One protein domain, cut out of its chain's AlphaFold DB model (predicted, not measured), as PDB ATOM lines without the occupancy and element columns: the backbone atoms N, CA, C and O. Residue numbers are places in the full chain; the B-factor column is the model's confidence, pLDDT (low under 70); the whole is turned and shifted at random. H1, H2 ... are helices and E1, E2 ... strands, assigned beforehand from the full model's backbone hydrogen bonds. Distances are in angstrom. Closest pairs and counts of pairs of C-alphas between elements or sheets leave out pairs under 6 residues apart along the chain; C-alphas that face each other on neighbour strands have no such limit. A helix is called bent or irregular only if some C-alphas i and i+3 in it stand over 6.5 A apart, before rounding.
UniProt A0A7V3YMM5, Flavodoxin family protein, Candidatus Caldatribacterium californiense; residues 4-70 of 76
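AT A GLANCE: This is residues 4 to 70 of the 76 residues of the protein "Flavodoxin family protein" of Candidatus Caldatribacterium californiense (UniProt A0A7V3YMM5). Two helices, H1 and H2, run in roughly the same direction like two spaced rails, and the short strand E1 lies between their beginnings and runs back the other way. The space between the rails is filled only in part: a long stretch with no named element, residues 26 to 41, comes from the far end of H1 back toward E1, and residues 22 to 27 at that far end stick out free. The printed part has 67 residues with two named helices and one named strand, in the order H1, E1, H2; E1 pairs with no named strand, and the class is mostly helix. The whole is only just compact, close to loose, with a radius of gyration of the C-alphas of 12.6 A and spans of 37 by 25 by 16 A.

HOW THE PARTS SIT: Start with H2, residues 49 to 69, the longest helix by residues. Near its beginning look for E1, residues 42 to 44: the closest C-alphas of the two are those of Ala 43 and Ala 51, 5.4 A apart, and their centres are 15.7 A apart. From E1 go on to H1, residues 12 to 25, where the closest C-alphas are those of Val 42 and Asn 12, 6.4 A apart, with 15.3 A from centre to centre. H1 and H2 are apart, with no C-alpha of the one within 8 A of the other. Residues 4 to 5 pair with residues 43 to 44 of E1, parallel, as a stretch too short to be named. In both H1 and H2 every pair of O i and N i+4 is within hydrogen-bond range.

IN THESE COORDINATES: Find C-alpha 49 at (-4.397, -36.422, -21.291); from there H2 runs 21 residues to C-alpha 69 at (-8.267, -52.455, -46.339), 30.0 A away. H1 begins at C-alpha 12, at (-15.263, -49.882, -19.313), and its 14 residues span 20.2 A to C-alpha 25. E1, Val 42 to Ile 44, measures 6.8 A from first to last C-alpha. Neither helix is bent.

THE WHOLE: Look for the two C-alphas farthest apart at Asn 7 and Arg 70, 38.0 A from each other. The printed part, residues 4 to 70, has no cut. The link from H1 to E1 is long, with 16 residues, whose C-alphas lie 2 to 18 A from the mean of the C-alphas; the link from E1 to H2 is tight, with 4. The mean pLDDT of the printed part of this model is 95.8, and no printed residue is under 70.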
ATOM      1  N   SER A   4     -16.234 -44.960 -21.449       97.06
ATOM      2  CA  SER A   4     -15.831 -44.341 -20.186       97.06
ATOM      3  C   SER A   4     -16.563 -44.977 -19.010       97.06
ATOM      4  O   SER A   4     -17.639 -45.555 -19.172       97.06
ATOM      5  N   SER A   5     -15.975 -44.887 -17.821       97.06
ATOM      6  CA  SER A   5     -16.616 -45.287 -16.567       97.06
ATOM      7  C   SER A   5     -16.319 -44.277 -15.466       97.06
ATOM      8  O   SER A   5     -15.287 -43.617 -15.475       97.06
ATOM      9  N   ALA A   6     -17.217 -44.178 -14.487       96.62
ATOM     10  CA  ALA A   6     -17.009 -43.307 -13.331       96.62
ATOM     11  C   ALA A   6     -15.916 -43.816 -12.379       96.62
ATOM     12  O   ALA A   6     -15.418 -43.045 -11.584       96.62
ATOM     13  N   ASN A   7     -15.554 -45.102 -12.441       94.75
ATOM     14  CA  ASN A   7     -14.575 -45.700 -11.535       94.75
ATOM     15  C   ASN A   7     -13.510 -46.489 -12.312       94.75
ATOM     16  O   ASN A   7     -13.833 -47.072 -13.361       94.75
ATOM     17  N   PRO A   8     -12.277 -46.591 -11.782       92.12
ATOM     18  CA  PRO A   8     -11.335 -47.633 -12.177       92.12
ATOM     19  C   PRO A   8     -11.971 -49.017 -12.019       92.12
ATOM     20  O   PRO A   8     -12.721 -49.251 -11.073       92.12
ATOM     21  N   ALA A   9     -11.704 -49.927 -12.959       91.44
ATOM     22  CA  ALA A   9     -12.359 -51.240 -13.031       91.44
ATOM     23  C   ALA A   9     -13.907 -51.182 -13.077       91.44
ATOM     24  O   ALA A   9     -14.583 -52.167 -12.790       91.44
ATOM     25  N   GLY A  10     -14.489 -50.047 -13.487       95.62
ATOM     26  CA  GLY A  10     -15.937 -49.826 -13.564       95.62
ATOM     27  C   GLY A  10     -16.643 -50.496 -14.749       95.62
ATOM     28  O   GLY A  10     -17.754 -50.098 -15.085       95.62
ATOM     29  N   GLY A  11     -16.009 -51.469 -15.411       96.94
ATOM     30  CA  GLY A  11     -16.588 -52.204 -16.541       96.94
ATOM     31  C   GLY A  11     -16.459 -51.517 -17.905       96.94
ATOM     32  O   GLY A  11     -17.131 -51.899 -18.857       96.94
ATOM     33  N   ASN A  12     -15.596 -50.512 -18.034       96.00
ATOM     34  CA  ASN A  12     -15.263 -49.882 -19.313       96.00
ATOM     35  C   ASN A  12     -14.633 -50.878 -20.307       96.00
ATOM     36  O   ASN A  12     -15.062 -50.929 -21.456       96.00
ATOM     37  N   GLU A  13     -13.687 -51.718 -19.875       96.19
ATOM     38  CA  GLU A  13     -13.072 -52.734 -20.750       96.19
ATOM     39  C   GLU A  13     -14.075 -53.792 -21.225       96.19
ATOM     40  O   GLU A  13     -14.128 -54.107 -22.415       96.19
ATOM     41  N   THR A  14     -14.922 -54.300 -20.325       97.81
ATOM     42  CA  THR A  14     -15.968 -55.271 -20.683       97.81
ATOM     43  C   THR A  14     -17.046 -54.645 -21.562       97.81
ATOM     44  O   THR A  14     -17.516 -55.288 -22.495       97.81
ATOM     45  N   THR A  15     -17.380 -53.369 -21.354       98.19
ATOM     46  CA  THR A  15     -18.274 -52.619 -22.251       98.19
ATOM     47  C   THR A  15     -17.683 -52.514 -23.656       98.19
ATOM     48  O   THR A  15     -18.385 -52.758 -24.640       98.19
ATOM     49  N   VAL A  16     -16.389 -52.192 -23.777       98.12
ATOM     50  CA  VAL A  16     -15.698 -52.186 -25.076       98.12
ATOM     51  C   VAL A  16     -15.751 -53.574 -25.707       98.12
ATOM     52  O   VAL A  16     -16.087 -53.668 -26.886       98.12
ATOM     53  N   LEU A  17     -15.494 -54.639 -24.942       98.25
ATOM     54  CA  LEU A  17     -15.578 -56.014 -25.432       98.25
ATOM     55  C   LEU A  17     -16.976 -56.342 -25.982       98.25
ATOM     56  O   LEU A  17     -17.066 -56.809 -27.112       98.25
ATOM     57  N   SER A  18     -18.053 -55.999 -25.270       98.69
ATOM     58  CA  SER A  18     -19.427 -56.210 -25.753       98.69
ATOM     59  C   SER A  18     -19.745 -55.430 -27.032       98.69
ATOM     60  O   SER A  18     -20.437 -55.938 -27.915       98.69
ATOM     61  N   ILE A  19     -19.211 -54.212 -27.190       98.62
ATOM     62  CA  ILE A  19     -19.327 -53.481 -28.460       98.62
ATOM     63  C   ILE A  19     -18.582 -54.240 -29.562       98.62
ATOM     64  O   ILE A  19     -19.128 -54.419 -30.647       98.62
ATOM     65  N   LEU A  20     -17.350 -54.697 -29.311       98.38
ATOM     66  CA  LEU A  20     -16.568 -55.444 -30.299       98.38
ATOM     67  C   LEU A  20     -17.254 -56.752 -30.707       98.38
ATOM     68  O   LEU A  20     -17.282 -57.058 -31.896       98.38
ATOM     69  N   GLU A  21     -17.849 -57.485 -29.768       98.62
ATOM     70  CA  GLU A  21     -18.655 -58.679 -30.044       98.62
ATOM     71  C   GLU A  21     -19.818 -58.354 -30.986       98.62
ATOM     72  O   GLU A  21     -20.005 -59.036 -31.993       98.62
ATOM     73  N   ALA A  22     -20.546 -57.261 -30.737       98.69
ATOM     74  CA  ALA A  22     -21.601 -56.813 -31.640       98.69
ATOM     75  C   ALA A  22     -21.063 -56.496 -33.047       98.69
ATOM     76  O   ALA A  22     -21.691 -56.866 -34.039       98.69
ATOM     77  N   LEU A  23     -19.890 -55.865 -33.171       98.44
ATOM     78  CA  LEU A  23     -19.267 -55.601 -34.476       98.44
ATOM     79  C   LEU A  23     -18.844 -56.896 -35.190       98.44
ATOM     80  O   LEU A  23     -19.027 -57.014 -36.403       98.44
ATOM     81  N   LEU A  24     -18.325 -57.878 -34.446       98.56
ATOM     82  CA  LEU A  24     -17.959 -59.194 -34.974       98.56
ATOM     83  C   LEU A  24     -19.176 -59.946 -35.521       98.56
ATOM     84  O   LEU A  24     -19.085 -60.530 -36.600       98.56
ATOM     85  N   ILE A  25     -20.327 -59.876 -34.843       98.62
ATOM     86  CA  ILE A  25     -21.595 -60.453 -35.330       98.62
ATOM     87  C   ILE A  25     -21.979 -59.876 -36.702       98.62
ATOM     88  O   ILE A  25     -22.508 -60.592 -37.548       98.62
ATOM     89  N   HIS A  26     -21.664 -58.605 -36.958       98.38
ATOM     90  CA  HIS A  26     -21.912 -57.946 -38.245       98.38
ATOM     91  C   HIS A  26     -20.807 -58.191 -39.290       98.38
ATOM     92  O   HIS A  26     -20.825 -57.577 -40.356       98.38
ATOM     93  N   GLY A  27     -19.830 -59.057 -39.007       97.50
ATOM     94  CA  GLY A  27     -18.739 -59.382 -39.928       97.50
ATOM     95  C   GLY A  27     -17.705 -58.267 -40.097       97.50
ATOM     96  O   GLY A  27     -16.997 -58.233 -41.103       97.50
ATOM     97  N   MET A  28     -17.614 -57.331 -39.147       97.69
ATOM     98  CA  MET A  28     -16.626 -56.255 -39.213       97.69
ATOM     99  C   MET A  28     -15.233 -56.729 -38.785       97.69
ATOM    100  O   MET A  28     -15.077 -57.518 -37.854       97.69
ATOM    101  N   VAL A  29     -14.197 -56.168 -39.412       96.19
ATOM    102  CA  VAL A  29     -12.815 -56.287 -38.929       96.19
ATOM    103  C   VAL A  29     -12.636 -55.374 -37.716       96.19
ATOM    104  O   VAL A  29     -12.794 -54.157 -37.819       96.19
ATOM    105  N   VAL A  30     -12.279 -55.951 -36.568       96.62
ATOM    106  CA  VAL A  30     -12.082 -55.216 -35.309       96.62
ATOM    107  C   VAL A  30     -10.604 -54.910 -35.054       96.62
ATOM    108  O   VAL A  30      -9.734 -55.758 -35.235       96.62
ATOM    109  N   LYS A  31     -10.307 -53.682 -34.610       94.94
ATOM    110  CA  LYS A  31      -8.954 -53.224 -34.253       94.94
ATOM    111  C   LYS A  31      -8.856 -52.976 -32.749       94.94
ATOM    112  O   LYS A  31      -9.639 -52.185 -32.226       94.94
ATOM    113  N   GLY A  32      -7.868 -53.593 -32.097       94.25
ATOM    114  CA  GLY A  32      -7.403 -53.261 -30.739       94.25
ATOM    115  C   GLY A  32      -6.053 -52.523 -30.734       94.25
ATOM    116  O   GLY A  32      -5.549 -52.133 -31.794       94.25
ATOM    117  N   MET A  33      -5.439 -52.364 -29.561       94.19
ATOM    118  CA  MET A  33      -4.117 -51.755 -29.340       94.19
ATOM    119  C   MET A  33      -3.193 -52.723 -28.585       94.19
ATOM    120  O   MET A  33      -3.632 -53.409 -27.669       94.19
ATOM    121  N   SER A  34      -1.920 -52.813 -28.976       92.25
ATOM    122  CA  SER A  34      -0.941 -53.657 -28.267       92.25
ATOM    123  C   SER A  34      -0.447 -53.013 -26.972       92.25
ATOM    124  O   SER A  34      -0.138 -53.720 -26.025       92.25
ATOM    125  N   GLU A  35      -0.431 -51.682 -26.931       90.69
ATOM    126  CA  GLU A  35      -0.021 -50.874 -25.784       90.69
ATOM    127  C   GLU A  35      -1.232 -50.143 -25.190       90.69
ATOM    128  O   GLU A  35      -2.154 -49.776 -25.926       90.69
ATOM    129  N   GLY A  36      -1.208 -49.891 -23.878       90.06
ATOM    130  CA  GLY A  36      -2.269 -49.163 -23.173       90.06
ATOM    131  C   GLY A  36      -3.603 -49.914 -23.166       90.06
ATOM    132  O   GLY A  36      -3.646 -51.120 -22.932       90.06
ATOM    133  N   SER A  37      -4.704 -49.204 -23.423       93.06
ATOM    134  CA  SER A  37      -6.059 -49.779 -23.408       93.06
ATOM    135  C   SER A  37      -6.300 -50.782 -24.551       93.06
ATOM    136  O   SER A  37      -6.693 -50.422 -25.665       93.06
ATOM    137  N   HIS A  38      -6.084 -52.071 -24.279       94.75
ATOM    138  CA  HIS A  38      -5.935 -53.109 -25.308       94.75
ATOM    139  C   HIS A  38      -7.141 -53.304 -26.239       94.75
ATOM    140  O   HIS A  38      -6.984 -53.431 -27.457       94.75
ATOM    141  N   TYR A  39      -8.361 -53.313 -25.702       96.62
ATOM    142  CA  TYR A  39      -9.574 -53.522 -26.506       96.62
ATOM    143  C   TYR A  39     -10.048 -52.244 -27.221       96.62
ATOM    144  O   TYR A  39     -10.838 -52.296 -28.165       96.62
ATOM    145  N   GLY A  40      -9.537 -51.086 -26.814       97.00
ATOM    146  CA  GLY A  40      -9.914 -49.770 -27.315       97.00
ATOM    147  C   GLY A  40      -9.795 -48.714 -26.214       97.00
ATOM    148  O   GLY A  40      -9.723 -49.081 -25.044       97.00
ATOM    149  N   PRO A  41      -9.772 -47.416 -26.558       97.31
ATOM    150  CA  PRO A  41      -9.558 -46.341 -25.591       97.31
ATOM    151  C   PRO A  41     -10.589 -46.340 -24.460       97.31
ATOM    152  O   PRO A  41     -11.791 -46.477 -24.718       97.31
ATOM    153  N   VAL A  42     -10.119 -46.112 -23.230       96.88
ATOM    154  CA  VAL A  42     -10.989 -45.915 -22.067       96.88
ATOM    155  C   VAL A  42     -10.675 -44.616 -21.327       96.88
ATOM    156  O   VAL A  42      -9.514 -44.252 -21.150       96.88
ATOM    157  N   ALA A  43     -11.720 -43.941 -20.854       96.88
ATOM    158  CA  ALA A  43     -11.611 -42.824 -19.916       96.88
ATOM    159  C   ALA A  43     -12.186 -43.215 -18.547       96.88
ATOM    160  O   ALA A  43     -13.115 -44.025 -18.468       96.88
ATOM    161  N   ILE A  44     -11.630 -42.655 -17.474       96.00
ATOM    162  CA  ILE A  44     -12.081 -42.890 -16.098       96.00
ATOM    163  C   ILE A  44     -12.362 -41.530 -15.477       96.00
ATOM    164  O   ILE A  44     -11.463 -40.700 -15.459       96.00
ATOM    165  N   GLU A  45     -13.581 -41.337 -14.968       93.31
ATOM    166  CA  GLU A  45     -14.105 -40.069 -14.432       93.31
ATOM    167  C   GLU A  45     -14.141 -38.946 -15.477       93.31
ATOM    168  O   GLU A  45     -15.213 -38.577 -15.964       93.31
ATOM    169  N   GLU A  46     -12.974 -38.447 -15.861       92.62
ATOM    170  CA  GLU A  46     -12.775 -37.394 -16.841       92.62
ATOM    171  C   GLU A  46     -11.953 -37.867 -18.045       92.62
ATOM    172  O   GLU A  46     -11.302 -38.914 -18.052       92.62
ATOM    173  N   PHE A  47     -12.014 -37.083 -19.118       93.88
ATOM    174  CA  PHE A  47     -11.213 -37.321 -20.312       93.88
ATOM    175  C   PHE A  47      -9.854 -36.634 -20.160       93.88
ATOM    176  O   PHE A  47      -9.660 -35.504 -20.607       93.88
ATOM    177  N   ASP A  48      -8.940 -37.308 -19.466       95.31
ATOM    178  CA  ASP A  48      -7.599 -36.806 -19.182       95.31
ATOM    179  C   ASP A  48      -6.652 -36.883 -20.399       95.31
ATOM    180  O   ASP A  48      -6.997 -37.360 -21.485       95.31
ATOM    181  N   ARG A  49      -5.410 -36.409 -20.220       97.12
ATOM    182  CA  ARG A  49      -4.397 -36.422 -21.291       97.12
ATOM    183  C   ARG A  49      -4.064 -37.829 -21.778       97.12
ATOM    184  O   ARG A  49      -3.832 -38.009 -22.970       97.12
ATOM    185  N   ARG A  50      -4.054 -38.824 -20.885       94.69
ATOM    186  CA  ARG A  50      -3.780 -40.217 -21.257       94.69
ATOM    187  C   ARG A  50      -4.881 -40.734 -22.179       94.69
ATOM    188  O   ARG A  50      -4.585 -41.256 -23.252       94.69
ATOM    189  N   ALA A  51      -6.142 -40.545 -21.790       95.81
ATOM    190  CA  ALA A  51      -7.302 -40.923 -22.585       95.81
ATOM    191  C   ALA A  51      -7.327 -40.178 -23.929       95.81
ATOM    192  O   ALA A  51      -7.635 -40.780 -24.960       95.81
ATOM    193  N   GLU A  52      -6.943 -38.898 -23.950       97.19
ATOM    194  CA  GLU A  52      -6.805 -38.129 -25.186       97.19
ATOM    195  C   GLU A  52      -5.743 -38.725 -26.122       97.19
ATOM    196  O   GLU A  52      -6.020 -38.966 -27.303       97.19
ATOM    197  N   GLU A  53      -4.537 -38.979 -25.620       96.69
ATOM    198  CA  GLU A  53      -3.423 -39.513 -26.405       96.69
ATOM    199  C   GLU A  53      -3.724 -40.910 -26.955       96.69
ATOM    200  O   GLU A  53      -3.503 -41.169 -28.147       96.69
ATOM    201  N   GLU A  54      -4.290 -41.791 -26.131       96.12
ATOM    202  CA  GLU A  54      -4.720 -43.127 -26.543       96.12
ATOM    203  C   GLU A  54      -5.838 -43.061 -27.586       96.12
ATOM    204  O   GLU A  54      -5.751 -43.716 -28.626       96.12
ATOM    205  N   CYS A  55      -6.856 -42.223 -27.373       96.44
ATOM    206  CA  CYS A  55      -7.965 -42.073 -28.312       96.44
ATOM    207  C   CYS A  55      -7.489 -41.540 -29.670       96.44
ATOM    208  O   CYS A  55      -7.842 -42.082 -30.722       96.44
ATOM    209  N   ARG A  56      -6.605 -40.535 -29.671       97.38
ATOM    210  CA  ARG A  56      -5.994 -40.010 -30.902       97.38
ATOM    211  C   ARG A  56      -5.126 -41.054 -31.597       97.38
ATOM    212  O   ARG A  56      -5.153 -41.138 -32.825       97.38
ATOM    213  N   THR A  57      -4.357 -41.837 -30.846       96.88
ATOM    214  CA  THR A  57      -3.520 -42.911 -31.398       96.88
ATOM    215  C   THR A  57      -4.378 -43.993 -32.036       96.88
ATOM    216  O   THR A  57      -4.176 -44.312 -33.207       96.88
ATOM    217  N   TYR A  58      -5.402 -44.462 -31.328       97.44
ATOM    218  CA  TYR A  58      -6.365 -45.423 -31.846       97.44
ATOM    219  C   TYR A  58      -7.043 -44.928 -33.124       97.44
ATOM    220  O   TYR A  58      -7.091 -45.654 -34.113       97.44
ATOM    221  N   ALA A  59      -7.510 -43.676 -33.144       96.81
ATOM    222  CA  ALA A  59      -8.151 -43.088 -34.315       96.81
ATOM    223  C   ALA A  59      -7.211 -43.036 -35.531       96.81
ATOM    224  O   ALA A  59      -7.623 -43.368 -36.645       96.81
ATOM    225  N   ARG A  60      -5.936 -42.667 -35.330       97.38
ATOM    226  CA  ARG A  60      -4.926 -42.674 -36.402       97.38
ATOM    227  C   ARG A  60      -4.692 -44.080 -36.950       97.38
ATOM    228  O   ARG A  60      -4.688 -44.253 -38.167       97.38
ATOM    229  N   GLU A  61      -4.519 -45.069 -36.079       96.06
ATOM    230  CA  GLU A  61      -4.275 -46.457 -36.482       96.06
ATOM    231  C   GLU A  61      -5.497 -47.091 -37.148       96.06
ATOM    232  O   GLU A  61      -5.366 -47.776 -38.162       96.06
ATOM    233  N   LEU A  62      -6.700 -46.809 -36.644       96.12
ATOM    234  CA  LEU A  62      -7.943 -47.243 -37.269       96.12
ATOM    235  C   LEU A  62      -8.078 -46.651 -38.676       96.12
ATOM    236  O   LEU A  62      -8.336 -47.389 -39.620       96.12
ATOM    237  N   ALA A  63      -7.815 -45.352 -38.852       96.19
ATOM    238  CA  ALA A  63      -7.836 -44.714 -40.167       96.19
ATOM    239  C   ALA A  63      -6.784 -45.299 -41.127       96.19
ATOM    240  O   ALA A  63      -7.061 -45.455 -42.318       96.19
ATOM    241  N   ARG A  64      -5.585 -45.636 -40.629       95.62
ATOM    242  CA  ARG A  64      -4.552 -46.340 -41.410       95.62
ATOM    243  C   ARG A  64      -5.043 -47.713 -41.858       95.62
ATOM    244  O   ARG A  64      -4.961 -48.009 -43.046       95.62
ATOM    245  N   LEU A  65      -5.612 -48.501 -40.946       95.50
ATOM    246  CA  LEU A  65      -6.194 -49.805 -41.262       95.50
ATOM    247  C   LEU A  65      -7.315 -49.680 -42.300       95.50
ATOM    248  O   LEU A  65      -7.302 -50.396 -43.295       95.50
ATOM    249  N   THR A  66      -8.250 -48.741 -42.127       95.25
ATOM    250  CA  THR A  66      -9.342 -48.512 -43.086       95.25
ATOM    251  C   THR A  66      -8.816 -48.173 -44.478       95.25
ATOM    252  O   THR A  66      -9.333 -48.688 -45.467       95.25
ATOM    253  N   LYS A  67      -7.779 -47.331 -44.576       95.19
ATOM    254  CA  LYS A  67      -7.140 -47.008 -45.861       95.19
ATOM    255  C   LYS A  67      -6.432 -48.212 -46.478       95.19
ATOM    256  O   LYS A  67      -6.492 -48.358 -47.685       95.19
ATOM    257  N   ALA A  68      -5.788 -49.056 -45.675       94.06
ATOM    258  CA  ALA A  68      -5.104 -50.253 -46.164       94.06
ATOM    259  C   ALA A  68      -6.083 -51.338 -46.646       94.06
ATOM    260  O   ALA A  68      -5.812 -52.018 -47.629       94.06
ATOM    261  N   LEU A  69      -7.227 -51.487 -45.972       92.62
ATOM    262  CA  LEU A  69      -8.267 -52.455 -46.339       92.62
ATOM    263  C   LEU A  69      -9.130 -51.998 -47.516       92.62
ATOM    264  O   LEU A  69      -9.763 -52.824 -48.168       92.62
ATOM    265  N   ARG A  70      -9.182 -50.692 -47.787       84.00
ATOM    266  CA  ARG A  70      -9.804 -50.161 -48.995       84.00
ATOM    267  C   ARG A  70      -8.742 -50.155 -50.096       84.00
ATOM    268  O   ARG A  70      -7.934 -49.228 -50.101       84.00
TER     269      ARG A  70